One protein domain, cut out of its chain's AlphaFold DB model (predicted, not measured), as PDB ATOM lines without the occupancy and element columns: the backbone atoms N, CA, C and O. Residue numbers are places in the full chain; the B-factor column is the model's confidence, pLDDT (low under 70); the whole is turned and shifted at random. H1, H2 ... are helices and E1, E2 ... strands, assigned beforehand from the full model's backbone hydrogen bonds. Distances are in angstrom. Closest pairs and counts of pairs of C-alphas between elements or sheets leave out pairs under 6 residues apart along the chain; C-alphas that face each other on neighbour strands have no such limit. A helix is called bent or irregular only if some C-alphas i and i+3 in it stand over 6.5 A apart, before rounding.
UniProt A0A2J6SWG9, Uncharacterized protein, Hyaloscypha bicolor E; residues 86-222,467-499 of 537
ATOM      1  N   PHE A  86     -25.744  49.783  18.683       46.59
ATOM      2  CA  PHE A  86     -25.254  48.736  17.774       46.59
ATOM      3  C   PHE A  86     -26.108  47.461  17.821       46.59
ATOM      4  O   PHE A  86     -26.343  46.842  16.783       46.59
ATOM      5  N   SER A  87     -26.660  47.112  18.988       49.22
ATOM      6  CA  SER A  87     -27.531  45.931  19.118       49.22
ATOM      7  C   SER A  87     -28.838  46.072  18.329       49.22
ATOM      8  O   SER A  87     -29.241  45.135  17.648       49.22
ATOM      9  N   CYS A  88     -29.450  47.262  18.308       49.94
ATOM     10  CA  CYS A  88     -30.680  47.506  17.539       49.94
ATOM     11  C   CYS A  88     -30.471  47.411  16.010       49.94
ATOM     12  O   CYS A  88     -31.366  46.972  15.289       49.94
ATOM     13  N   GLN A  89     -29.293  47.791  15.499       52.22
ATOM     14  CA  GLN A  89     -28.979  47.674  14.069       52.22
ATOM     15  C   GLN A  89     -28.693  46.228  13.645       52.22
ATOM     16  O   GLN A  89     -29.159  45.801  12.587       52.22
ATOM     17  N   LEU A  90     -27.979  45.455  14.468       54.97
ATOM     18  CA  LEU A  90     -27.668  44.060  14.153       54.97
ATOM     19  C   LEU A  90     -28.909  43.158  14.253       54.97
ATOM     20  O   LEU A  90     -29.042  42.208  13.485       54.97
ATOM     21  N   GLU A  91     -29.858  43.471  15.135       62.50
ATOM     22  CA  GLU A  91     -31.077  42.674  15.313       62.50
ATOM     23  C   GLU A  91     -32.061  42.814  14.135       62.50
ATOM     24  O   GLU A  91     -32.779  41.867  13.808       62.50
ATOM     25  N   ASN A  92     -32.034  43.950  13.430       71.44
ATOM     26  CA  ASN A  92     -32.772  44.141  12.178       71.44
ATOM     27  C   ASN A  92     -32.066  43.531  10.959       71.44
ATOM     28  O   ASN A  92     -32.699  43.350   9.920       71.44
ATOM     29  N   SER A  93     -30.786  43.153  11.073       76.12
ATOM     30  CA  SER A  93     -30.033  42.620   9.933       76.12
ATOM     31  C   SER A  93     -30.598  41.303   9.387       76.12
ATOM     32  O   SER A  93     -30.513  41.028   8.191       76.12
ATOM     33  N   ARG A  94     -31.259  40.513  10.242       81.06
ATOM     34  CA  ARG A  94     -31.843  39.212   9.879       81.06
ATOM     35  C   ARG A  94     -32.991  39.336   8.870       81.06
ATOM     36  O   ARG A  94     -33.216  38.417   8.089       81.06
ATOM     37  N   PHE A  95     -33.644  40.498   8.810       84.00
ATOM     38  CA  PHE A  95     -34.691  40.789   7.827       84.00
ATOM     39  C   PHE A  95     -34.131  41.020   6.417       84.00
ATOM     40  O   PHE A  95     -34.838  40.769   5.441       84.00
ATOM     41  N   PHE A  96     -32.859  41.421   6.272       87.94
ATOM     42  CA  PHE A  96     -32.244  41.553   4.945       87.94
ATOM     43  C   PHE A  96     -32.158  40.210   4.220       87.94
ATOM     44  O   PHE A  96     -32.332  40.168   3.004       87.94
ATOM     45  N   GLY A  97     -31.976  39.106   4.953       90.00
ATOM     46  CA  GLY A  97     -32.002  37.764   4.370       90.00
ATOM     47  C   GLY A  97     -33.331  37.457   3.670       90.00
ATOM     48  O   GLY A  97     -33.333  36.889   2.580       90.00
ATOM     49  N   LEU A  98     -34.454  37.903   4.243       90.94
ATOM     50  CA  LEU A  98     -35.787  37.740   3.655       90.94
ATOM     51  C   LEU A  98     -35.976  38.605   2.397       90.94
ATOM     52  O   LEU A  98     -36.608  38.177   1.432       90.94
ATOM     53  N   LEU A  99     -35.407  39.812   2.377       92.38
ATOM     54  CA  LEU A  99     -35.430  40.674   1.188       92.38
ATOM     55  C   LEU A  99     -34.637  40.057   0.030       92.38
ATOM     56  O   LEU A  99     -35.096  40.077  -1.107       92.38
ATOM     57  N   ILE A 100     -33.483  39.451   0.317       94.19
ATOM     58  CA  ILE A 100     -32.671  38.771  -0.698       94.19
ATOM     59  C   ILE A 100     -33.424  37.563  -1.266       94.19
ATOM     60  O   ILE A 100     -33.554  37.434  -2.482       94.19
ATOM     61  N   THR A 101     -33.956  36.688  -0.409       95.88
ATOM     62  CA  THR A 101     -34.657  35.476  -0.863       95.88
ATOM     63  C   THR A 101     -35.954  35.799  -1.607       95.88
ATOM     64  O   THR A 101     -36.239  35.169  -2.628       95.88
ATOM     65  N   SER A 102     -36.703  36.816  -1.172       95.50
ATOM     66  CA  SER A 102     -37.899  37.290  -1.883       95.50
ATOM     67  C   SER A 102     -37.563  37.921  -3.238       95.50
ATOM     68  O   SER A 102     -38.207  37.572  -4.232       95.50
ATOM     69  N   ALA A 103     -36.518  38.751  -3.324       96.31
ATOM     70  CA  ALA A 103     -36.052  39.331  -4.584       96.31
ATOM     71  C   ALA A 103     -35.636  38.245  -5.585       96.31
ATOM     72  O   ALA A 103     -36.117  38.239  -6.717       96.31
ATOM     73  N   ILE A 104     -34.821  37.275  -5.155       96.56
ATOM     74  CA  ILE A 104     -34.388  36.161  -6.011       96.56
ATOM     75  C   ILE A 104     -35.589  35.331  -6.471       96.56
ATOM     76  O   ILE A 104     -35.700  35.028  -7.656       96.56
ATOM     77  N   SER A 105     -36.531  35.006  -5.578       97.06
ATOM     78  CA  SER A 105     -37.723  34.246  -5.978       97.06
ATOM     79  C   SER A 105     -38.618  35.006  -6.962       97.06
ATOM     80  O   SER A 105     -39.173  34.401  -7.873       97.06
ATOM     81  N   SER A 106     -38.697  36.333  -6.842       96.75
ATOM     82  CA  SER A 106     -39.437  37.181  -7.782       96.75
ATOM     83  C   SER A 106     -38.754  37.213  -9.151       96.75
ATOM     84  O   SER A 106     -39.421  37.074 -10.173       96.75
ATOM     85  N   ILE A 107     -37.419  37.313  -9.178       96.50
ATOM     86  CA  ILE A 107     -36.626  37.221 -10.411       96.50
ATOM     87  C   ILE A 107     -36.845  35.866 -11.088       96.50
ATOM     88  O   ILE A 107     -37.039  35.834 -12.299       96.50
ATOM     89  N   LEU A 108     -36.878  34.760 -10.335       95.81
ATOM     90  CA  LEU A 108     -37.144  33.428 -10.895       95.81
ATOM     91  C   LEU A 108     -38.543  33.325 -11.522       95.81
ATOM     92  O   LEU A 108     -38.686  32.737 -12.591       95.81
ATOM     93  N   VAL A 109     -39.569  33.924 -10.910       97.31
ATOM     94  CA  VAL A 109     -40.923  33.966 -11.490       97.31
ATOM     95  C   VAL A 109     -40.953  34.801 -12.774       97.31
ATOM     96  O   VAL A 109     -41.530  34.370 -13.771       97.31
ATOM     97  N   VAL A 110     -40.307  35.970 -12.786       96.81
ATOM     98  CA  VAL A 110     -40.219  36.813 -13.991       96.81
ATOM     99  C   VAL A 110     -39.439  36.098 -15.100       96.81
ATOM    100  O   VAL A 110     -39.872  36.094 -16.252       96.81
ATOM    101  N   ALA A 111     -38.337  35.430 -14.756       94.12
ATOM    102  CA  ALA A 111     -37.545  34.616 -15.674       94.12
ATOM    103  C   ALA A 111     -38.372  33.478 -16.290       94.12
ATOM    104  O   ALA A 111     -38.292  33.226 -17.495       94.12
ATOM    105  N   GLU A 112     -39.203  32.818 -15.481       94.31
ATOM    106  CA  GLU A 112     -40.121  31.776 -15.935       94.31
ATOM    107  C   GLU A 112     -41.157  32.327 -16.922       94.31
ATOM    108  O   GLU A 112     -41.371  31.730 -17.979       94.31
ATOM    109  N   GLN A 113     -41.763  33.479 -16.621       94.94
ATOM    110  CA  GLN A 113     -42.757  34.123 -17.488       94.94
ATOM    111  C   GLN A 113     -42.167  34.560 -18.831       94.94
ATOM    112  O   GLN A 113     -42.811  34.415 -19.870       94.94
ATOM    113  N   GLN A 114     -40.923  35.039 -18.828       94.50
ATOM    114  CA  GLN A 114     -40.208  35.431 -20.044       94.50
ATOM    115  C   GLN A 114     -39.644  34.234 -20.825       94.50
ATOM    116  O   GLN A 114     -39.077  34.426 -21.899       94.50
ATOM    117  N   ASN A 115     -39.812  33.002 -20.324       90.75
ATOM    118  CA  ASN A 115     -39.165  31.797 -20.847       90.75
ATOM    119  C   ASN A 115     -37.662  32.016 -21.065       90.75
ATOM    120  O   ASN A 115     -37.137  31.712 -22.136       90.75
ATOM    121  N   TRP A 116     -36.981  32.571 -20.060       90.56
ATOM    122  CA  TRP A 116     -35.558  32.856 -20.164       90.56
ATOM    123  C   TRP A 116     -34.775  31.557 -20.391       90.56
ATOM    124  O   TRP A 116     -34.825  30.626 -19.584       90.56
ATOM    125  N   VAL A 117     -34.078  31.497 -21.526       89.75
ATOM    126  CA  VAL A 117     -33.202  30.389 -21.911       89.75
ATOM    127  C   VAL A 117     -31.755  30.771 -21.613       89.75
ATOM    128  O   VAL A 117     -31.331  31.897 -21.887       89.75
ATOM    129  N   LEU A 118     -30.994  29.834 -21.049       89.19
ATOM    130  CA  LEU A 118     -29.568  30.012 -20.776       89.19
ATOM    131  C   LEU A 118     -28.734  30.012 -22.066       89.19
ATOM    132  O   LEU A 118     -29.072  29.366 -23.054       89.19
ATOM    133  N   SER A 119     -27.601  30.719 -22.030       90.06
ATOM    134  CA  SER A 119     -26.651  30.770 -23.147       90.06
ATOM    135  C   SER A 119     -26.093  29.374 -23.496       90.06
ATOM    136  O   SER A 119     -25.796  28.602 -22.576       90.06
ATOM    137  N   PRO A 120     -25.847  29.056 -24.786       86.62
ATOM    138  CA  PRO A 120     -25.260  27.779 -25.210       86.62
ATOM    139  C   PRO A 120     -23.902  27.459 -24.567       86.62
ATOM    140  O   PRO A 120     -23.597  26.300 -24.299       86.62
ATOM    141  N   SER A 121     -23.084  28.476 -24.270       89.00
ATOM    142  CA  SER A 121     -21.794  28.278 -23.587       89.00
ATOM    143  C   SER A 121     -21.969  27.742 -22.164       89.00
ATOM    144  O   SER A 121     -21.218  26.876 -21.719       89.00
ATOM    145  N   LEU A 122     -22.997  28.231 -21.472       87.25
ATOM    146  CA  LEU A 122     -23.362  27.805 -20.127       87.25
ATOM    147  C   LEU A 122     -23.934  26.386 -20.144       87.25
ATOM    148  O   LEU A 122     -23.624  25.607 -19.251       87.25
ATOM    149  N   TYR A 123     -24.690  26.026 -21.184       89.00
ATOM    150  CA  TYR A 123     -25.154  24.652 -21.381       89.00
ATOM    151  C   TYR A 123     -23.989  23.663 -21.483       89.00
ATOM    152  O   TYR A 123     -23.937  22.722 -20.697       89.00
ATOM    153  N   ASN A 124     -23.015  23.921 -22.362       90.94
ATOM    154  CA  ASN A 124     -21.845  23.048 -22.506       90.94
ATOM    155  C   ASN A 124     -21.041  22.946 -21.201       90.94
ATOM    156  O   ASN A 124     -20.534  21.880 -20.859       90.94
ATOM    157  N   PHE A 125     -20.931  24.044 -20.446       90.62
ATOM    158  CA  PHE A 125     -20.268  24.029 -19.142       90.62
ATOM    159  C   PHE A 125     -21.000  23.141 -18.128       90.62
ATOM    160  O   PHE A 125     -20.358  22.341 -17.443       90.62
ATOM    161  N   VAL A 126     -22.325  23.279 -18.038       91.31
ATOM    162  CA  VAL A 126     -23.183  22.518 -17.117       91.31
ATOM    163  C   VAL A 126     -23.196  21.037 -17.477       91.31
ATOM    164  O   VAL A 126     -23.122  20.205 -16.576       91.31
ATOM    165  N   ASP A 127     -23.260  20.709 -18.767       90.94
ATOM    166  CA  ASP A 127     -23.268  19.328 -19.252       90.94
ATOM    167  C   ASP A 127     -21.944  18.622 -18.921       90.94
ATOM    168  O   ASP A 127     -21.934  17.558 -18.302       90.94
ATOM    169  N   ASN A 128     -20.816  19.292 -19.182       95.69
ATOM    170  CA  ASN A 128     -19.488  18.777 -18.841       95.69
ATOM    171  C   ASN A 128     -19.246  18.679 -17.322       95.69
ATOM    172  O   ASN A 128     -18.487  17.822 -16.876       95.69
ATOM    173  N   ASN A 129     -19.871  19.545 -16.514       95.62
ATOM    174  CA  ASN A 129     -19.644  19.644 -15.065       95.62
ATOM    175  C   ASN A 129     -20.934  19.469 -14.253       95.62
ATOM    176  O   ASN A 129     -21.225  20.243 -13.327       95.62
ATOM    177  N   ARG A 130     -21.716  18.433 -14.572       91.25
ATOM    178  CA  ARG A 130     -23.027  18.202 -13.949       91.25
ATOM    179  C   ARG A 130     -22.955  18.069 -12.424       91.25
ATOM    180  O   ARG A 130     -23.753  18.684 -11.719       91.25
ATOM    181  N   ALA A 131     -21.977  17.316 -11.914       94.06
ATOM    182  CA  ALA A 131     -21.808  17.090 -10.476       94.06
ATOM    183  C   ALA A 131     -21.464  18.388  -9.721       94.06
ATOM    184  O   ALA A 131     -22.121  18.727  -8.737       94.06
ATOM    185  N   SER A 132     -20.491  19.155 -10.218       94.62
ATOM    186  CA  SER A 132     -20.073  20.428  -9.615       94.62
ATOM    187  C   SER A 132     -21.212  21.445  -9.594       94.62
ATOM    188  O   SER A 132     -21.447  22.100  -8.579       94.62
ATOM    189  N   THR A 133     -21.974  21.533 -10.687       93.19
ATOM    190  CA  THR A 133     -23.127  22.437 -10.779       93.19
ATOM    191  C   THR A 133     -24.204  22.072  -9.756       93.19
ATOM    192  O   THR A 133     -24.749  22.950  -9.089       93.19
ATOM    193  N   GLN A 134     -24.474  20.778  -9.563       93.75
ATOM    194  CA  GLN A 134     -25.433  20.310  -8.562       93.75
ATOM    195  C   GLN A 134     -24.986  20.621  -7.125       93.75
ATOM    196  O   GLN A 134     -25.814  21.008  -6.300       93.75
ATOM    197  N   ILE A 135     -23.687  20.515  -6.827       96.06
ATOM    198  CA  ILE A 135     -23.137  20.895  -5.516       96.06
ATOM    199  C   ILE A 135     -23.367  22.387  -5.252       96.06
ATOM    200  O   ILE A 135     -23.837  22.755  -4.176       96.06
ATOM    201  N   VAL A 136     -23.096  23.248  -6.239       95.75
ATOM    202  CA  VAL A 136     -23.329  24.697  -6.118       95.75
ATOM    203  C   VAL A 136     -24.809  24.995  -5.871       95.75
ATOM    204  O   VAL A 136     -25.132  25.772  -4.973       95.75
ATOM    205  N   VAL A 137     -25.715  24.342  -6.606       95.62
ATOM    206  CA  VAL A 137     -27.167  24.476  -6.404       95.62
ATOM    207  C   VAL A 137     -27.568  24.086  -4.979       95.62
ATOM    208  O   VAL A 137     -28.324  24.814  -4.336       95.62
ATOM    209  N   GLN A 138     -27.033  22.983  -4.450       96.12
ATOM    210  CA  GLN A 138     -27.346  22.539  -3.092       96.12
ATOM    211  C   GLN A 138     -26.818  23.508  -2.026       96.12
ATOM    212  O   GLN A 138     -27.513  23.780  -1.046       96.12
ATOM    213  N   LEU A 139     -25.612  24.052  -2.216       97.25
ATOM    214  CA  LEU A 139     -25.026  25.041  -1.310       97.25
ATOM    215  C   LEU A 139     -25.861  26.323  -1.264       97.25
ATOM    216  O   LEU A 139     -26.203  26.791  -0.178       97.25
ATOM    217  N   LEU A 140     -26.236  26.857  -2.429       96.50
ATOM    218  CA  LEU A 140     -27.090  28.044  -2.521       96.50
ATOM    219  C   LEU A 140     -28.471  27.787  -1.916       96.50
ATOM    220  O   LEU A 140     -28.977  28.615  -1.161       96.50
ATOM    221  N   SER A 141     -29.047  26.617  -2.187       97.12
ATOM    222  CA  SER A 141     -30.335  26.224  -1.627       97.12
ATOM    223  C   SER A 141     -30.321  26.201  -0.097       97.12
ATOM    224  O   SER A 141     -31.176  26.806   0.556       97.12
ATOM    225  N   ASN A 142     -29.307  25.564   0.492       96.94
ATOM    226  CA  ASN A 142     -29.153  25.498   1.941       96.94
ATOM    227  C   ASN A 142     -28.918  26.888   2.552       96.94
ATOM    228  O   ASN A 142     -29.450  27.172   3.624       96.94
ATOM    229  N   ALA A 143     -28.179  27.771   1.872       96.00
ATOM    230  CA  ALA A 143     -27.967  29.143   2.325       96.00
ATOM    231  C   ALA A 143     -29.274  29.958   2.343       96.00
ATOM    232  O   ALA A 143     -29.571  30.639   3.326       96.00
ATOM    233  N   PHE A 144     -30.099  29.860   1.295       96.00
ATOM    234  CA  PHE A 144     -31.392  30.550   1.253       96.00
ATOM    235  C   PHE A 144     -32.387  29.994   2.271       96.00
ATOM    236  O   PHE A 144     -33.054  30.772   2.961       96.00
ATOM    237  N   ALA A 145     -32.434  28.671   2.426       96.00
ATOM    238  CA  ALA A 145     -33.227  28.029   3.466       96.00
ATOM    239  C   ALA A 145     -32.780  28.476   4.865       96.00
ATOM    240  O   ALA A 145     -33.621  28.811   5.696       96.00
ATOM    241  N   PHE A 146     -31.472  28.577   5.113       94.81
ATOM    242  CA  PHE A 146     -30.934  29.063   6.382       94.81
ATOM    243  C   PHE A 146     -31.421  30.480   6.716       94.81
ATOM    244  O   PHE A 146     -31.834  30.728   7.851       94.81
ATOM    245  N   PHE A 147     -31.448  31.400   5.744       94.38
ATOM    246  CA  PHE A 147     -31.983  32.747   5.970       94.38
ATOM    247  C   PHE A 147     -33.474  32.735   6.330       94.38
ATOM    248  O   PHE A 147     -33.884  33.426   7.263       94.38
ATOM    249  N   GLN A 148     -34.282  31.927   5.641       94.19
ATOM    250  CA  GLN A 148     -35.719  31.815   5.913       94.19
ATOM    251  C   GLN A 148     -36.003  31.156   7.269       94.19
ATOM    252  O   GLN A 148     -36.838  31.647   8.029       94.19
ATOM    253  N   VAL A 149     -35.290  30.080   7.606       94.12
ATOM    254  CA  VAL A 149     -35.441  29.378   8.888       94.12
ATOM    255  C   VAL A 149     -34.996  30.269  10.041       94.12
ATOM    256  O   VAL A 149     -35.729  30.407  11.016       94.12
ATOM    257  N   THR A 150     -33.857  30.956   9.911       92.31
ATOM    258  CA  THR A 150     -33.397  31.922  10.923       92.31
ATOM    259  C   THR A 150     -34.453  32.997  11.159       92.31
ATOM    260  O   THR A 150     -34.740  33.340  12.306       92.31
ATOM    261  N   MET A 151     -35.076  33.492  10.087       92.06
ATOM    262  CA  MET A 151     -36.149  34.475  10.174       92.06
ATOM    263  C   MET A 151     -37.369  33.921  10.927       92.06
ATOM    264  O   MET A 151     -37.823  34.549  11.886       92.06
ATOM    265  N   LEU A 152     -37.848  32.724  10.579       92.62
ATOM    266  CA  LEU A 152     -38.940  32.057  11.297       92.62
ATOM    267  C   LEU A 152     -38.620  31.881  12.786       92.62
ATOM    268  O   LEU A 152     -39.428  32.257  13.633       92.62
ATOM    269  N   CYS A 153     -37.420  31.408  13.122       92.00
ATOM    270  CA  CYS A 153     -36.980  31.263  14.509       92.00
ATOM    271  C   CYS A 153     -36.950  32.605  15.249       92.00
ATOM    272  O   CYS A 153     -37.329  32.671  16.417       92.00
ATOM    273  N   THR A 154     -36.556  33.700  14.588       89.75
ATOM    274  CA  THR A 154     -36.614  35.029  15.214       89.75
ATOM    275  C   THR A 154     -38.030  35.535  15.435       89.75
ATOM    276  O   THR A 154     -38.284  36.143  16.473       89.75
ATOM    277  N   LEU A 155     -38.952  35.275  14.506       90.94
ATOM    278  CA  LEU A 155     -40.361  35.627  14.674       90.94
ATOM    279  C   LEU A 155     -40.969  34.857  15.841       90.94
ATOM    280  O   LEU A 155     -41.597  35.467  16.704       90.94
ATOM    281  N   VAL A 156     -40.700  33.550  15.920       91.75
ATOM    282  CA  VAL A 156     -41.119  32.712  17.047       91.75
ATOM    283  C   VAL A 156     -40.543  33.257  18.353       91.75
ATOM    284  O   VAL A 156     -41.310  33.503  19.275       91.75
ATOM    285  N   ASN A 157     -39.240  33.552  18.418       91.12
ATOM    286  CA  ASN A 157     -38.601  34.106  19.618       91.12
ATOM    287  C   ASN A 157     -39.200  35.459  20.052       91.12
ATOM    288  O   ASN A 157     -39.341  35.768  21.235       91.12
ATOM    289  N   ARG A 158     -39.575  36.314  19.099       88.94
ATOM    290  CA  ARG A 158     -40.224  37.595  19.417       88.94
ATOM    291  C   ARG A 158     -41.657  37.383  19.911       88.94
ATOM    292  O   ARG A 158     -42.052  38.002  20.900       88.94
ATOM    293  N   ALA A 159     -42.408  36.485  19.278       89.00
ATOM    294  CA  ALA A 159     -43.768  36.139  19.684       89.00
ATOM    295  C   ALA A 159     -43.808  35.490  21.080       89.00
ATOM    296  O   ALA A 159     -44.680  35.809  21.892       89.00
ATOM    297  N   THR A 160     -42.841  34.631  21.409       89.62
ATOM    298  CA  THR A 160     -42.739  33.984  22.726       89.62
ATOM    299  C   THR A 160     -42.426  34.967  23.839       89.62
ATOM    300  O   THR A 160     -43.064  34.901  24.889       89.62
ATOM    301  N   ARG A 161     -41.515  35.924  23.617       88.31
ATOM    302  CA  ARG A 161     -41.213  36.983  24.598       88.31
ATOM    303  C   ARG A 161     -42.458  37.788  24.963       88.31
ATOM    304  O   ARG A 161     -42.724  38.011  26.141       88.31
ATOM    305  N   LEU A 162     -43.266  38.159  23.973       86.50
ATOM    306  CA  LEU A 162     -44.527  38.868  24.211       86.50
ATOM    307  C   LEU A 162     -45.539  38.019  24.978       86.50
ATOM    308  O   LEU A 162     -46.243  38.530  25.850       86.50
ATOM    309  N   ARG A 163     -45.596  36.717  24.685       87.12
ATOM    310  CA  ARG A 163     -46.469  35.785  25.398       87.12
ATOM    311  C   ARG A 163     -46.069  35.649  26.867       87.12
ATOM    312  O   ARG A 163     -46.932  35.755  27.736       87.12
ATOM    313  N   PHE A 164     -44.783  35.462  27.161       86.94
ATOM    314  CA  PHE A 164     -44.309  35.294  28.538       86.94
ATOM    315  C   PHE A 164     -44.457  36.548  29.400       86.94
ATOM    316  O   PHE A 164     -44.645  36.419  30.605       86.94
ATOM    317  N   ASN A 165     -44.516  37.740  28.803       83.81
ATOM    318  CA  ASN A 165     -44.868  38.951  29.547       83.81
ATOM    319  C   ASN A 165     -46.310  38.938  30.086       83.81
ATOM    320  O   ASN A 165     -46.614  39.670  31.023       83.81
ATOM    321  N   ARG A 166     -47.211  38.131  29.507       84.50
ATOM    322  CA  ARG A 166     -48.634  38.087  29.887       84.50
ATOM    323  C   ARG A 166     -49.024  36.836  30.668       84.50
ATOM    324  O   ARG A 166     -50.048  36.842  31.344       84.50
ATOM    325  N   THR A 167     -48.249  35.759  30.575       85.12
ATOM    326  CA  THR A 167     -48.617  34.456  31.151       85.12
ATOM    327  C   THR A 167     -47.495  33.876  31.999       85.12
ATOM    328  O   THR A 167     -46.357  33.810  31.541       85.12
ATOM    329  N   LYS A 168     -47.829  33.360  33.192       83.88
ATOM    330  CA  LYS A 168     -46.901  32.561  34.008       83.88
ATOM    331  C   LYS A 168     -46.485  31.312  33.222       83.88
ATOM    332  O   LYS A 168     -47.344  30.580  32.732       83.88
ATOM    333  N   ALA A 169     -45.184  31.081  33.082       81.56
ATOM    334  CA  ALA A 169     -44.650  29.976  32.293       81.56
ATOM    335  C   ALA A 169     -44.286  28.779  33.183       81.56
ATOM    336  O   ALA A 169     -43.641  28.944  34.215       81.56
ATOM    337  N   SER A 170     -44.678  27.569  32.773       87.06
ATOM    338  CA  SER A 170     -44.149  26.325  33.342       87.06
ATOM    339  C   SER A 170     -42.776  26.006  32.739       87.06
ATOM    340  O   SER A 170     -42.463  26.432  31.623       87.06
ATOM    341  N   LEU A 171     -41.959  25.224  33.449       84.56
ATOM    342  CA  LEU A 171     -40.620  24.839  32.984       84.56
ATOM    343  C   LEU A 171     -40.661  24.087  31.639       84.56
ATOM    344  O   LEU A 171     -39.872  24.385  30.745       84.56
ATOM    345  N   ASN A 172     -41.626  23.179  31.463       88.56
ATOM    346  CA  ASN A 172     -41.804  22.434  30.210       88.56
ATOM    347  C   ASN A 172     -42.193  23.356  29.042       88.56
ATOM    348  O   ASN A 172     -41.697  23.175  27.932       88.56
ATOM    349  N   ASN A 173     -43.014  24.386  29.296       89.94
ATOM    350  CA  ASN A 173     -43.338  25.394  28.285       89.94
ATOM    351  C   ASN A 173     -42.092  26.188  27.880       89.94
ATOM    352  O   ASN A 173     -41.871  26.402  26.692       89.94
ATOM    353  N   LEU A 174     -41.261  26.602  28.840       87.31
ATOM    354  CA  LEU A 174     -40.014  27.319  28.548       87.31
ATOM    355  C   LEU A 174     -39.056  26.475  27.701       87.31
ATOM    356  O   LEU A 174     -38.531  26.976  26.707       87.31
ATOM    357  N   GLN A 175     -38.880  25.196  28.044       88.62
ATOM    358  CA  GLN A 175     -38.059  24.278  27.253       88.62
ATOM    359  C   GLN A 175     -38.603  24.141  25.827       88.62
ATOM    360  O   GLN A 175     -37.859  24.353  24.874       88.62
ATOM    361  N   PHE A 176     -39.904  23.885  25.661       91.62
ATOM    362  CA  PHE A 176     -40.535  23.779  24.342       91.62
ATOM    363  C   PHE A 176     -40.282  25.016  23.462       91.62
ATOM    364  O   PHE A 176     -39.814  24.892  22.329       91.62
ATOM    365  N   TRP A 177     -40.522  26.218  23.992       91.00
ATOM    366  CA  TRP A 177     -40.329  27.467  23.247       91.00
ATOM    367  C   TRP A 177     -38.856  27.791  22.971       91.00
ATOM    368  O   TRP A 177     -38.543  28.358  21.923       91.00
ATOM    369  N   SER A 178     -37.944  27.402  23.863       90.19
ATOM    370  CA  SER A 178     -36.498  27.492  23.630       90.19
ATOM    371  C   SER A 178     -36.056  26.603  22.461       90.19
ATOM    372  O   SER A 178     -35.340  27.060  21.563       90.19
ATOM    373  N   HIS A 179     -36.552  25.363  22.406       90.06
ATOM    374  CA  HIS A 179     -36.223  24.413  21.339       90.06
ATOM    375  C   HIS A 179     -36.799  24.800  19.976       90.06
ATOM    376  O   HIS A 179     -36.133  24.588  18.963       90.06
ATOM    377  N   LEU A 180     -37.961  25.459  19.941       90.12
ATOM    378  CA  LEU A 180     -38.501  26.059  18.714       90.12
ATOM    379  C   LEU A 180     -37.627  27.204  18.161       90.12
ATOM    380  O   LEU A 180     -37.612  27.445  16.956       90.12
ATOM    381  N   CYS A 181     -36.889  27.913  19.021       89.81
ATOM    382  CA  CYS A 181     -36.053  29.047  18.611       89.81
ATOM    383  C   CYS A 181     -34.644  28.647  18.146       89.81
ATOM    384  O   CYS A 181     -34.002  29.417  17.435       89.81
ATOM    385  N   THR A 182     -34.162  27.466  18.542       87.88
ATOM    386  CA  THR A 182     -32.832  26.914  18.189       87.88
ATOM    387  C   THR A 182     -32.917  25.648  17.325       87.88
ATOM    388  O   THR A 182     -31.961  24.881  17.273       87.88
ATOM    389  N   PRO A 183     -34.031  25.477  16.595       81.62
ATOM    390  CA  PRO A 183     -34.535  24.220  16.018       81.62
ATOM    391  C   PRO A 183     -33.782  22.953  16.460       81.62
ATOM    392  O   PRO A 183     -33.061  22.329  15.684       81.62
ATOM    393  N   SER A 184     -33.914  22.586  17.737       88.56
ATOM    394  CA  SER A 184     -33.233  21.419  18.315       88.56
ATOM    395  C   SER A 184     -34.238  20.413  18.867       88.56
ATOM    396  O   SER A 184     -35.250  20.786  19.457       88.56
ATOM    397  N   ILE A 185     -33.978  19.119  18.657       89.69
ATOM    398  CA  ILE A 185     -34.879  18.042  19.085       89.69
ATOM    399  C   ILE A 185     -34.445  17.540  20.460       89.69
ATOM    400  O   ILE A 185     -33.313  17.088  20.632       89.69
ATOM    401  N   ILE A 186     -35.370  17.556  21.421       90.50
ATOM    402  CA  ILE A 186     -35.194  16.900  22.718       90.50
ATOM    403  C   ILE A 186     -36.258  15.825  22.903       90.50
ATOM    404  O   ILE A 186     -37.446  16.108  23.022       90.50
ATOM    405  N   TRP A 187     -35.800  14.583  23.016       92.06
ATOM    406  CA  TRP A 187     -36.648  13.405  23.215       92.06
ATOM    407  C   TRP A 187     -37.232  13.276  24.629       92.06
ATOM    408  O   TRP A 187     -38.035  12.388  24.884       92.06
ATOM    409  N   ARG A 188     -36.823  14.142  25.564       93.25
ATOM    410  CA  ARG A 188     -37.273  14.122  26.966       93.25
ATOM    411  C   ARG A 188     -38.593  14.864  27.209       93.25
ATOM    412  O   ARG A 188     -39.090  14.827  28.330       93.25
ATOM    413  N   LEU A 189     -39.136  15.567  26.210       91.31
ATOM    414  CA  LEU A 189     -40.392  16.306  26.365       91.31
ATOM    415  C   LEU A 189     -41.617  15.372  26.305       91.31
ATOM    416  O   LEU A 189     -41.566  14.344  25.627       91.31
ATOM    417  N   PRO A 190     -42.739  15.742  26.958       94.12
ATOM    418  CA  PRO A 190     -44.002  15.024  26.807       94.12
ATOM    419  C   PRO A 190     -44.433  14.987  25.339       94.12
ATOM    420  O   PRO A 190     -44.184  15.937  24.590       94.12
ATOM    421  N   LEU A 191     -45.141  13.928  24.941       93.81
ATOM    422  CA  LEU A 191     -45.540  13.708  23.546       93.81
ATOM    423  C   LEU A 191     -46.384  14.866  22.974       93.81
ATOM    424  O   LEU A 191     -46.253  15.198  21.798       93.81
ATOM    425  N   GLU A 192     -47.163  15.535  23.831       94.50
ATOM    426  CA  GLU A 192     -47.952  16.733  23.504       94.50
ATOM    427  C   GLU A 192     -47.108  17.894  22.956       94.50
ATOM    428  O   GLU A 192     -47.558  18.612  22.067       94.50
ATOM    429  N   TYR A 193     -45.877  18.065  23.447       93.12
ATOM    430  CA  TYR A 193     -44.951  19.108  22.989       93.12
ATOM    431  C   TYR A 193     -43.969  18.585  21.937       93.12
ATOM    432  O   TYR A 193     -43.503  19.343  21.085       93.12
ATOM    433  N   LEU A 194     -43.666  17.285  21.964       93.75
ATOM    434  CA  LEU A 194     -42.774  16.657  20.995       93.75
ATOM    435  C   LEU A 194     -43.373  16.665  19.582       93.75
ATOM    436  O   LEU A 194     -42.670  16.988  18.628       93.75
ATOM    437  N   LEU A 195     -44.663  16.350  19.437       94.50
ATOM    438  CA  LEU A 195     -45.337  16.305  18.136       94.50
ATOM    439  C   LEU A 195     -45.319  17.658  17.392       94.50
ATOM    440  O   LEU A 195     -44.878  17.683  16.241       94.50
ATOM    441  N   PRO A 196     -45.716  18.794  18.001       93.62
ATOM    442  CA  PRO A 196     -45.622  20.094  17.339       93.62
ATOM    443  C   PRO A 196     -44.174  20.530  17.083       93.62
ATOM    444  O   PRO A 196     -43.916  21.182  16.073       93.62
ATOM    445  N   LEU A 197     -43.217  20.143  17.937       93.12
ATOM    446  CA  LEU A 197     -41.795  20.410  17.697       93.12
ATOM    447  C   LEU A 197     -41.285  19.652  16.462       93.12
ATOM    448  O   LEU A 197     -40.630  20.246  15.611       93.12
ATOM    449  N   LEU A 198     -41.619  18.364  16.324       94.44
ATOM    450  CA  LEU A 198     -41.269  17.566  15.145       94.44
ATOM    451  C   LEU A 198     -41.919  18.114  13.873       94.44
ATOM    452  O   LEU A 198     -41.262  18.184  12.836       94.44
ATOM    453  N   LEU A 199     -43.178  18.551  13.953       94.56
ATOM    454  CA  LEU A 199     -43.869  19.191  12.835       94.56
ATOM    455  C   LEU A 199     -43.168  20.491  12.425       94.56
ATOM    456  O   LEU A 199     -42.919  20.702  11.239       94.56
ATOM    457  N   PHE A 200     -42.792  21.334  13.389       93.81
ATOM    458  CA  PHE A 200     -42.037  22.557  13.120       93.81
ATOM    459  C   PHE A 200     -40.684  22.253  12.467       93.81
ATOM    460  O   PHE A 200     -40.352  22.848  11.444       93.81
ATOM    461  N   MET A 201     -39.940  21.274  12.985       93.19
ATOM    462  CA  MET A 201     -38.685  20.822  12.376       93.19
ATOM    463  C   MET A 201     -38.901  20.331  10.940       93.19
ATOM    464  O   MET A 201     -38.145  20.708  10.046       93.19
ATOM    465  N   GLY A 202     -39.969  19.573  10.687       93.31
ATOM    466  CA  GLY A 202     -40.363  19.169   9.338       93.31
ATOM    467  C   GLY A 202     -40.582  20.369   8.415       93.31
ATOM    468  O   GLY A 202     -40.029  20.406   7.317       93.31
ATOM    469  N   ILE A 203     -41.297  21.396   8.886       92.38
ATOM    470  CA  ILE A 203     -41.513  22.642   8.136       92.38
ATOM    471  C   ILE A 203     -40.189  23.346   7.824       92.38
ATOM    472  O   ILE A 203     -40.047  23.878   6.729       92.38
ATOM    473  N   THR A 204     -39.199  23.324   8.723       93.50
ATOM    474  CA  THR A 204     -37.895  23.973   8.477       93.50
ATOM    475  C   THR A 204     -37.021  23.274   7.432       93.50
ATOM    476  O   THR A 204     -36.105  23.899   6.902       93.50
ATOM    477  N   VAL A 205     -37.304  22.013   7.086       94.50
ATOM    478  CA  VAL A 205     -36.576  21.271   6.036       94.50
ATOM    479  C   VAL A 205     -37.139  21.558   4.642       94.50
ATOM    480  O   VAL A 205     -36.398  21.550   3.662       94.50
ATOM    481  N   ILE A 206     -38.435  21.862   4.533       95.38
ATOM    482  CA  ILE A 206     -39.116  22.121   3.253       95.38
ATOM    483  C   ILE A 206     -38.421  23.201   2.398       95.38
ATOM    484  O   ILE A 206     -38.275  23.000   1.193       95.38
ATOM    485  N   PRO A 207     -37.948  24.337   2.944       95.81
ATOM    486  CA  PRO A 207     -37.404  25.394   2.108       95.81
ATOM    487  C   PRO A 207     -36.127  24.991   1.367       95.81
ATOM    488  O   PRO A 207     -35.935  25.418   0.231       95.81
ATOM    489  N   SER A 208     -35.279  24.131   1.946       96.12
ATOM    490  CA  SER A 208     -34.051  23.676   1.276       96.12
ATOM    491  C   SER A 208     -34.342  22.729   0.112       96.12
ATOM    492  O   SER A 208     -33.636  22.735  -0.896       96.12
ATOM    493  N   THR A 209     -35.403  21.930   0.196       95.75
ATOM    494  CA  THR A 209     -35.796  21.059  -0.916       95.75
ATOM    495  C   THR A 209     -36.473  21.865  -2.022       95.75
ATOM    496  O   THR A 209     -36.169  21.668  -3.200       95.75
ATOM    497  N   LEU A 210     -37.309  22.843  -1.657       97.00
ATOM    498  CA  LEU A 210     -37.957  23.746  -2.608       97.00
ATOM    499  C   LEU A 210     -36.943  24.600  -3.381       97.00
ATOM    500  O   LEU A 210     -37.021  24.671  -4.609       97.00
ATOM    501  N   TRP A 211     -35.969  25.205  -2.698       97.75
ATOM    502  CA  TRP A 211     -34.923  25.997  -3.352       97.75
ATOM    503  C   TRP A 211     -34.022  25.150  -4.252       97.75
ATOM    504  O   TRP A 211     -33.664  25.601  -5.340       97.75
ATOM    505  N   ALA A 212     -33.710  23.910  -3.864       96.94
ATOM    506  CA  ALA A 212     -32.918  23.008  -4.697       96.94
ATOM    507  C   ALA A 212     -33.663  22.678  -5.999       96.94
ATOM    508  O   ALA A 212     -33.077  22.734  -7.080       96.94
ATOM    509  N   GLY A 213     -34.973  22.420  -5.918       95.19
ATOM    510  CA  GLY A 213     -35.820  22.205  -7.091       95.19
ATOM    511  C   GLY A 213     -35.968  23.453  -7.968       95.19
ATOM    512  O   GLY A 213     -35.929  23.352  -9.196       95.19
ATOM    513  N   ALA A 214     -36.090  24.639  -7.368       96.44
ATOM    514  CA  ALA A 214     -36.248  25.899  -8.096       96.44
ATOM    515  C   ALA A 214     -34.963  26.360  -8.805       96.44
ATOM    516  O   ALA A 214     -35.043  27.008  -9.843       96.44
ATOM    517  N   LEU A 215     -33.790  26.022  -8.267       95.50
ATOM    518  CA  LEU A 215     -32.489  26.353  -8.858       95.50
ATOM    519  C   LEU A 215     -31.942  25.250  -9.776       95.50
ATOM    520  O   LEU A 215     -30.984  25.491 -10.512       95.50
ATOM    521  N   SER A 216     -32.522  24.047  -9.737       94.06
ATOM    522  CA  SER A 216     -32.096  22.925 -10.579       94.06
ATOM    523  C   SER A 216     -32.184  23.262 -12.068       94.06
ATOM    524  O   SER A 216     -33.125  23.904 -12.516       94.06
ATOM    525  N   LEU A 217     -31.200  22.838 -12.856       91.56
ATOM    526  CA  LEU A 217     -31.186  23.094 -14.295       91.56
ATOM    527  C   LEU A 217     -31.931  21.967 -15.016       91.56
ATOM    528  O   LEU A 217     -31.612  20.792 -14.832       91.56
ATOM    529  N   VAL A 218     -32.920  22.328 -15.831       89.06
ATOM    530  CA  VAL A 218     -33.778  21.393 -16.567       89.06
ATOM    531  C   VAL A 218     -33.541  21.565 -18.062       89.06
ATOM    532  O   VAL A 218     -33.617  22.675 -18.592       89.06
ATOM    533  N   THR A 219     -33.267  20.462 -18.754       87.19
ATOM    534  CA  THR A 219     -33.166  20.431 -20.214       87.19
ATOM    535  C   THR A 219     -34.556  20.325 -20.832       87.19
ATOM    536  O   THR A 219     -35.364  19.471 -20.466       87.19
ATOM    537  N   LEU A 220     -34.855  21.215 -21.773       85.44
ATOM    538  CA  LEU A 220     -36.102  21.239 -22.524       85.44
ATOM    539  C   LEU A 220     -35.813  20.980 -23.998       85.44
ATOM    540  O   LEU A 220     -34.896  21.551 -24.582       85.44
ATOM    541  N   PHE A 221     -36.637  20.141 -24.618       83.00
ATOM    542  CA  PHE A 221     -36.609  19.942 -26.060       83.00
ATOM    543  C   PHE A 221     -37.538  20.959 -26.700       83.00
ATOM    544  O   PHE A 221     -38.760  20.865 -26.557       83.00
ATOM    545  N   LYS A 222     -36.967  21.944 -27.392       80.62
ATOM    546  CA  LYS A 222     -37.748  22.884 -28.185       80.62
ATOM    547  C   LYS A 222     -37.654  22.504 -29.645       80.62
ATOM    548  O   LYS A 222     -36.582  22.482 -30.244       80.62
ATOM    549  N   ILE A 467     -33.659  27.296 -16.088       92.88
ATOM    550  CA  ILE A 467     -33.523  27.303 -14.630       92.88
ATOM    551  C   ILE A 467     -34.860  26.911 -14.008       92.88
ATOM    552  O   ILE A 467     -35.874  27.559 -14.254       92.88
ATOM    553  N   GLY A 468     -34.828  25.882 -13.172       91.81
ATOM    554  CA  GLY A 468     -35.911  25.427 -12.320       91.81
ATOM    555  C   GLY A 468     -37.030  24.685 -13.037       91.81
ATOM    556  O   GLY A 468     -37.272  24.822 -14.237       91.81
ATOM    557  N   GLN A 469     -37.781  23.910 -12.256       93.00
ATOM    558  CA  GLN A 469     -39.103  23.449 -12.666       93.00
ATOM    559  C   GLN A 469     -40.160  24.455 -12.202       93.00
ATOM    560  O   GLN A 469     -40.131  24.913 -11.058       93.00
ATOM    561  N   ARG A 470     -41.155  24.715 -13.058       94.56
ATOM    562  CA  ARG A 470     -42.281  25.634 -12.794       94.56
ATOM    563  C   ARG A 470     -42.894  25.463 -11.406       94.56
ATOM    564  O   ARG A 470     -43.103  26.441 -10.699       94.56
ATOM    565  N   VAL A 471     -43.156  24.215 -11.018       96.06
ATOM    566  CA  VAL A 471     -43.804  23.878  -9.742       96.06
ATOM    567  C   VAL A 471     -42.974  24.371  -8.555       96.06
ATOM    568  O   VAL A 471     -43.517  25.015  -7.663       96.06
ATOM    569  N   TYR A 472     -41.658  24.143  -8.570       96.94
ATOM    570  CA  TYR A 472     -40.778  24.578  -7.485       96.94
ATOM    571  C   TYR A 472     -40.585  26.094  -7.461       96.94
ATOM    572  O   TYR A 472     -40.572  26.672  -6.380       96.94
ATOM    573  N   ILE A 473     -40.500  26.753  -8.624       96.69
ATOM    574  CA  ILE A 473     -40.380  28.220  -8.699       96.69
ATOM    575  C   ILE A 473     -41.587  28.890  -8.026       96.69
ATOM    576  O   ILE A 473     -41.414  29.733  -7.143       96.69
ATOM    577  N   TYR A 474     -42.808  28.476  -8.381       97.56
ATOM    578  CA  TYR A 474     -44.019  29.020  -7.762       97.56
ATOM    579  C   TYR A 474     -44.144  28.640  -6.284       97.56
ATOM    580  O   TYR A 474     -44.567  29.473  -5.485       97.56
ATOM    581  N   ALA A 475     -43.740  27.427  -5.897       97.38
ATOM    582  CA  ALA A 475     -43.762  26.998  -4.500       97.38
ATOM    583  C   ALA A 475     -42.806  27.818  -3.616       97.38
ATOM    584  O   ALA A 475     -43.205  28.259  -2.541       97.38
ATOM    585  N   VAL A 476     -41.574  28.084  -4.072       97.06
ATOM    586  CA  VAL A 476     -40.612  28.944  -3.354       97.06
ATOM    587  C   VAL A 476     -41.141  30.369  -3.235       97.06
ATOM    588  O   VAL A 476     -41.062  30.964  -2.160       97.06
ATOM    589  N   PHE A 477     -41.698  30.916  -4.316       97.50
ATOM    590  CA  PHE A 477     -42.282  32.254  -4.299       97.50
ATOM    591  C   PHE A 477     -43.459  32.349  -3.318       97.50
ATOM    592  O   PHE A 477     -43.492  33.255  -2.486       97.50
ATOM    593  N   ALA A 478     -44.380  31.382  -3.350       97.56
ATOM    594  CA  ALA A 478     -45.505  31.317  -2.423       97.56
ATOM    595  C   ALA A 478     -45.037  31.177  -0.967       97.56
ATOM    596  O   ALA A 478     -45.532  31.887  -0.095       97.56
ATOM    597  N   PHE A 479     -44.046  30.321  -0.702       95.88
ATOM    598  CA  PHE A 479     -43.471  30.164   0.633       95.88
ATOM    599  C   PHE A 479     -42.843  31.471   1.138       95.88
ATOM    600  O   PHE A 479     -43.136  31.901   2.252       95.88
ATOM    601  N   ASN A 480     -42.041  32.148   0.309       96.06
ATOM    602  CA  ASN A 480     -41.486  33.463   0.637       96.06
ATOM    603  C   ASN A 480     -42.577  34.481   0.955       96.06
ATOM    604  O   ASN A 480     -42.474  35.198   1.947       96.06
ATOM    605  N   LEU A 481     -43.625  34.529   0.136       95.94
ATOM    606  CA  LEU A 481     -44.743  35.445   0.319       95.94
ATOM    607  C   LEU A 481     -45.470  35.182   1.643       95.94
ATOM    608  O   LEU A 481     -45.741  36.128   2.375       95.94
ATOM    609  N   VAL A 482     -45.702  33.917   2.006       95.81
ATOM    610  CA  VAL A 482     -46.282  33.547   3.307       95.81
ATOM    611  C   VAL A 482     -45.388  33.997   4.463       95.81
ATOM    612  O   VAL A 482     -45.882  34.624   5.396       95.81
ATOM    613  N   VAL A 483     -44.075  33.748   4.409       93.75
ATOM    614  CA  VAL A 483     -43.150  34.180   5.475       93.75
ATOM    615  C   VAL A 483     -43.111  35.707   5.597       93.75
ATOM    616  O   VAL A 483     -43.094  36.224   6.712       93.75
ATOM    617  N   VAL A 484     -43.140  36.436   4.478       94.62
ATOM    618  CA  VAL A 484     -43.208  37.907   4.465       94.62
ATOM    619  C   VAL A 484     -44.519  38.401   5.071       94.62
ATOM    620  O   VAL A 484     -44.481  39.320   5.886       94.62
ATOM    621  N   ILE A 485     -45.658  37.788   4.733       95.25
ATOM    622  CA  ILE A 485     -46.963  38.139   5.312       95.25
ATOM    623  C   ILE A 485     -46.956  37.904   6.821       95.25
ATOM    624  O   ILE A 485     -47.308  38.818   7.558       95.25
ATOM    625  N   ILE A 486     -46.486  36.744   7.290       93.62
ATOM    626  CA  ILE A 486     -46.376  36.449   8.727       93.62
ATOM    627  C   ILE A 486     -45.455  37.468   9.408       93.62
ATOM    628  O   ILE A 486     -45.790  38.011  10.456       93.62
ATOM    629  N   ALA A 487     -44.301  37.775   8.807       92.00
ATOM    630  CA  ALA A 487     -43.373  38.764   9.348       92.00
ATOM    631  C   ALA A 487     -44.001  40.160   9.438       92.00
ATOM    632  O   ALA A 487     -43.766  40.877  10.409       92.00
ATOM    633  N   PHE A 488     -44.786  40.546   8.434       92.81
ATOM    634  CA  PHE A 488     -45.458  41.837   8.363       92.81
ATOM    635  C   PHE A 488     -46.632  41.931   9.342       92.81
ATOM    636  O   PHE A 488     -46.762  42.935  10.040       92.81
ATOM    637  N   GLU A 489     -47.443  40.880   9.455       93.94
ATOM    638  CA  GLU A 489     -48.517  40.780  10.443       93.94
ATOM    639  C   GLU A 489     -47.953  40.874  11.865       93.94
ATOM    640  O   GLU A 489     -48.428  41.676  12.669       93.94
ATOM    641  N   GLU A 490     -46.877  40.141  12.159       91.06
ATOM    642  CA  GLU A 490     -46.179  40.229  13.442       91.06
ATOM    643  C   GLU A 490     -45.555  41.610  13.668       91.06
ATOM    644  O   GLU A 490     -45.607  42.135  14.782       91.06
ATOM    645  N   ALA A 491     -45.009  42.247  12.628       89.94
ATOM    646  CA  ALA A 491     -44.507  43.614  12.727       89.94
ATOM    647  C   ALA A 491     -45.628  44.593  13.108       89.94
ATOM    648  O   ALA A 491     -45.452  45.386  14.031       89.94
ATOM    649  N   ILE A 492     -46.792  44.519  12.456       91.44
ATOM    650  CA  ILE A 492     -47.940  45.387  12.752       91.44
ATOM    651  C   ILE A 492     -48.476  45.110  14.155       91.44
ATOM    652  O   ILE A 492     -48.623  46.039  14.950       91.44
ATOM    653  N   ARG A 493     -48.722  43.836  14.484       90.19
ATOM    654  CA  ARG A 493     -49.302  43.410  15.768       90.19
ATOM    655  C   ARG A 493     -48.472  43.870  16.962       90.19
ATOM    656  O   ARG A 493     -49.019  44.133  18.027       90.19
ATOM    657  N   THR A 494     -47.158  43.963  16.790       86.56
ATOM    658  CA  THR A 494     -46.211  44.320  17.856       86.56
ATOM    659  C   THR A 494     -45.763  45.779  17.808       86.56
ATOM    660  O   THR A 494     -44.826  46.154  18.516       86.56
ATOM    661  N   MET A 495     -46.402  46.605  16.966       85.69
ATOM    662  CA  MET A 495     -46.011  47.993  16.702       85.69
ATOM    663  C   MET A 495     -44.515  48.119  16.378       85.69
ATOM    664  O   MET A 495     -43.787  48.910  16.979       85.69
ATOM    665  N   PHE A 496     -44.051  47.301  15.431       85.00
ATOM    666  CA  PHE A 496     -42.654  47.149  15.024       85.00
ATOM    667  C   PHE A 496     -41.732  46.788  16.191       85.00
ATOM    668  O   PHE A 496     -40.618  47.302  16.296       85.00
ATOM    669  N   TRP A 497     -42.207  45.909  17.078       82.06
ATOM    670  CA  TRP A 497     -41.476  45.428  18.251       82.06
ATOM    671  C   TRP A 497     -41.014  46.538  19.208       82.06
ATOM    672  O   TRP A 497     -40.098  46.321  20.000       82.06
ATOM    673  N   ARG A 498     -41.650  47.720  19.185       80.50
ATOM    674  CA  ARG A 498     -41.312  48.838  20.086       80.50
ATOM    675  C   ARG A 498     -41.525  48.499  21.563       80.50
ATOM    676  O   ARG A 498     -40.855  49.070  22.415       80.50
ATOM    677  N   GLU A 499     -42.424  47.563  21.854       76.94
ATOM    678  CA  GLU A 499     -42.760  47.124  23.214       76.94
ATOM    679  C   GLU A 499     -41.964  45.896  23.689       76.94
ATOM    680  O   GLU A 499     -42.292  45.307  24.721       76.94
TER     681      GLU A 499
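AT A GLANCE: This is residues 86 to 222 and 467 to 499 of the 537 residues of an uncharacterized protein of Hyaloscypha bicolor E (UniProt A0A2J6SWG9). The long helix H4 runs through the middle of a loose, elongated group of mostly crossed helices, with H2, H7 and H6b packing on it. The bent helix H6 runs nearly straight; its arm H6a draws away from H4, and H5 folds back after H4 into the gap between them. H3 makes a corner with the beginning of H4, about perpendicular to it, and residues 165 to 171 stick out at the opposite end. The 170 printed residues include seven named helices and one named strand, in the order H1 to H6, E1, H7, and the class is mostly helix. The whole is loose, with a radius of gyration of the C-alphas of 19.4 A and spans of 63 by 36 by 29 A.

HOW THE PARTS SIT: The hub is H4, residues 130 to 164. H6, residues 191 to 215, was assigned as one helix by its hydrogen bonds but is bent, with C-alphas 204 and 207 6.5 A apart; its arms are H6a, residues 191 to 204, and H6b, residues 207 to 215, at a shallow tilt of 18 degrees. H6b touches residues 137 to 148 of H4 alone, closest at the C-alphas of Ser 141 and Trp 211, 4.9 A. H2, residues 94 to 113, touches H4 with residues 94 to 101 alone, at a steep tilt of 48 degrees, opposite ways, closest at the C-alphas of Gly 97 and Phe 147, 5.3 A. H7, residues 470 to 493, touches H4 at a shallow tilt of 22 degrees, the same way, closest at the C-alphas of Leu 155 and Ala 487, 6.9 A. H4 and H5, residues 171 to 181, form a hairpin, closest at the C-alphas of Cys 153 and Cys 181, 4.8 A. H5 and H6a touch at a shallow tilt of 9 degrees, closest at the C-alphas of Phe 176 and Tyr 193, 6.6 A. Every O i to N i+4 pair is within hydrogen-bond range in H3, residues 120 to 128, and in H4, H5, H6b and H7; the counts are 2 of 3 in H1, residues 86 to 92, 15 of 16 in H2 and 9 of 10 in H6a.

IN THESE COORDINATES: H4 spans 50.5 A, from C-alpha 130 at (-23.027, 18.202, -13.949) to C-alpha 164 at (-44.309, 35.294, 28.538). H7 spans 34.4 A and H2 29.9 A. E1, residues 217 to 222, pairs with no named strand.

THE WHOLE: The C-alphas farthest apart, those of Lys 168 and Lys 222, are 63.6 A apart. Residues 223 to 466 are not printed, and C-alphas 222 and 467 are 14.9 A apart across this cut. Of the links printed whole, none is long. Residues 86 to 91 have pLDDT under 70.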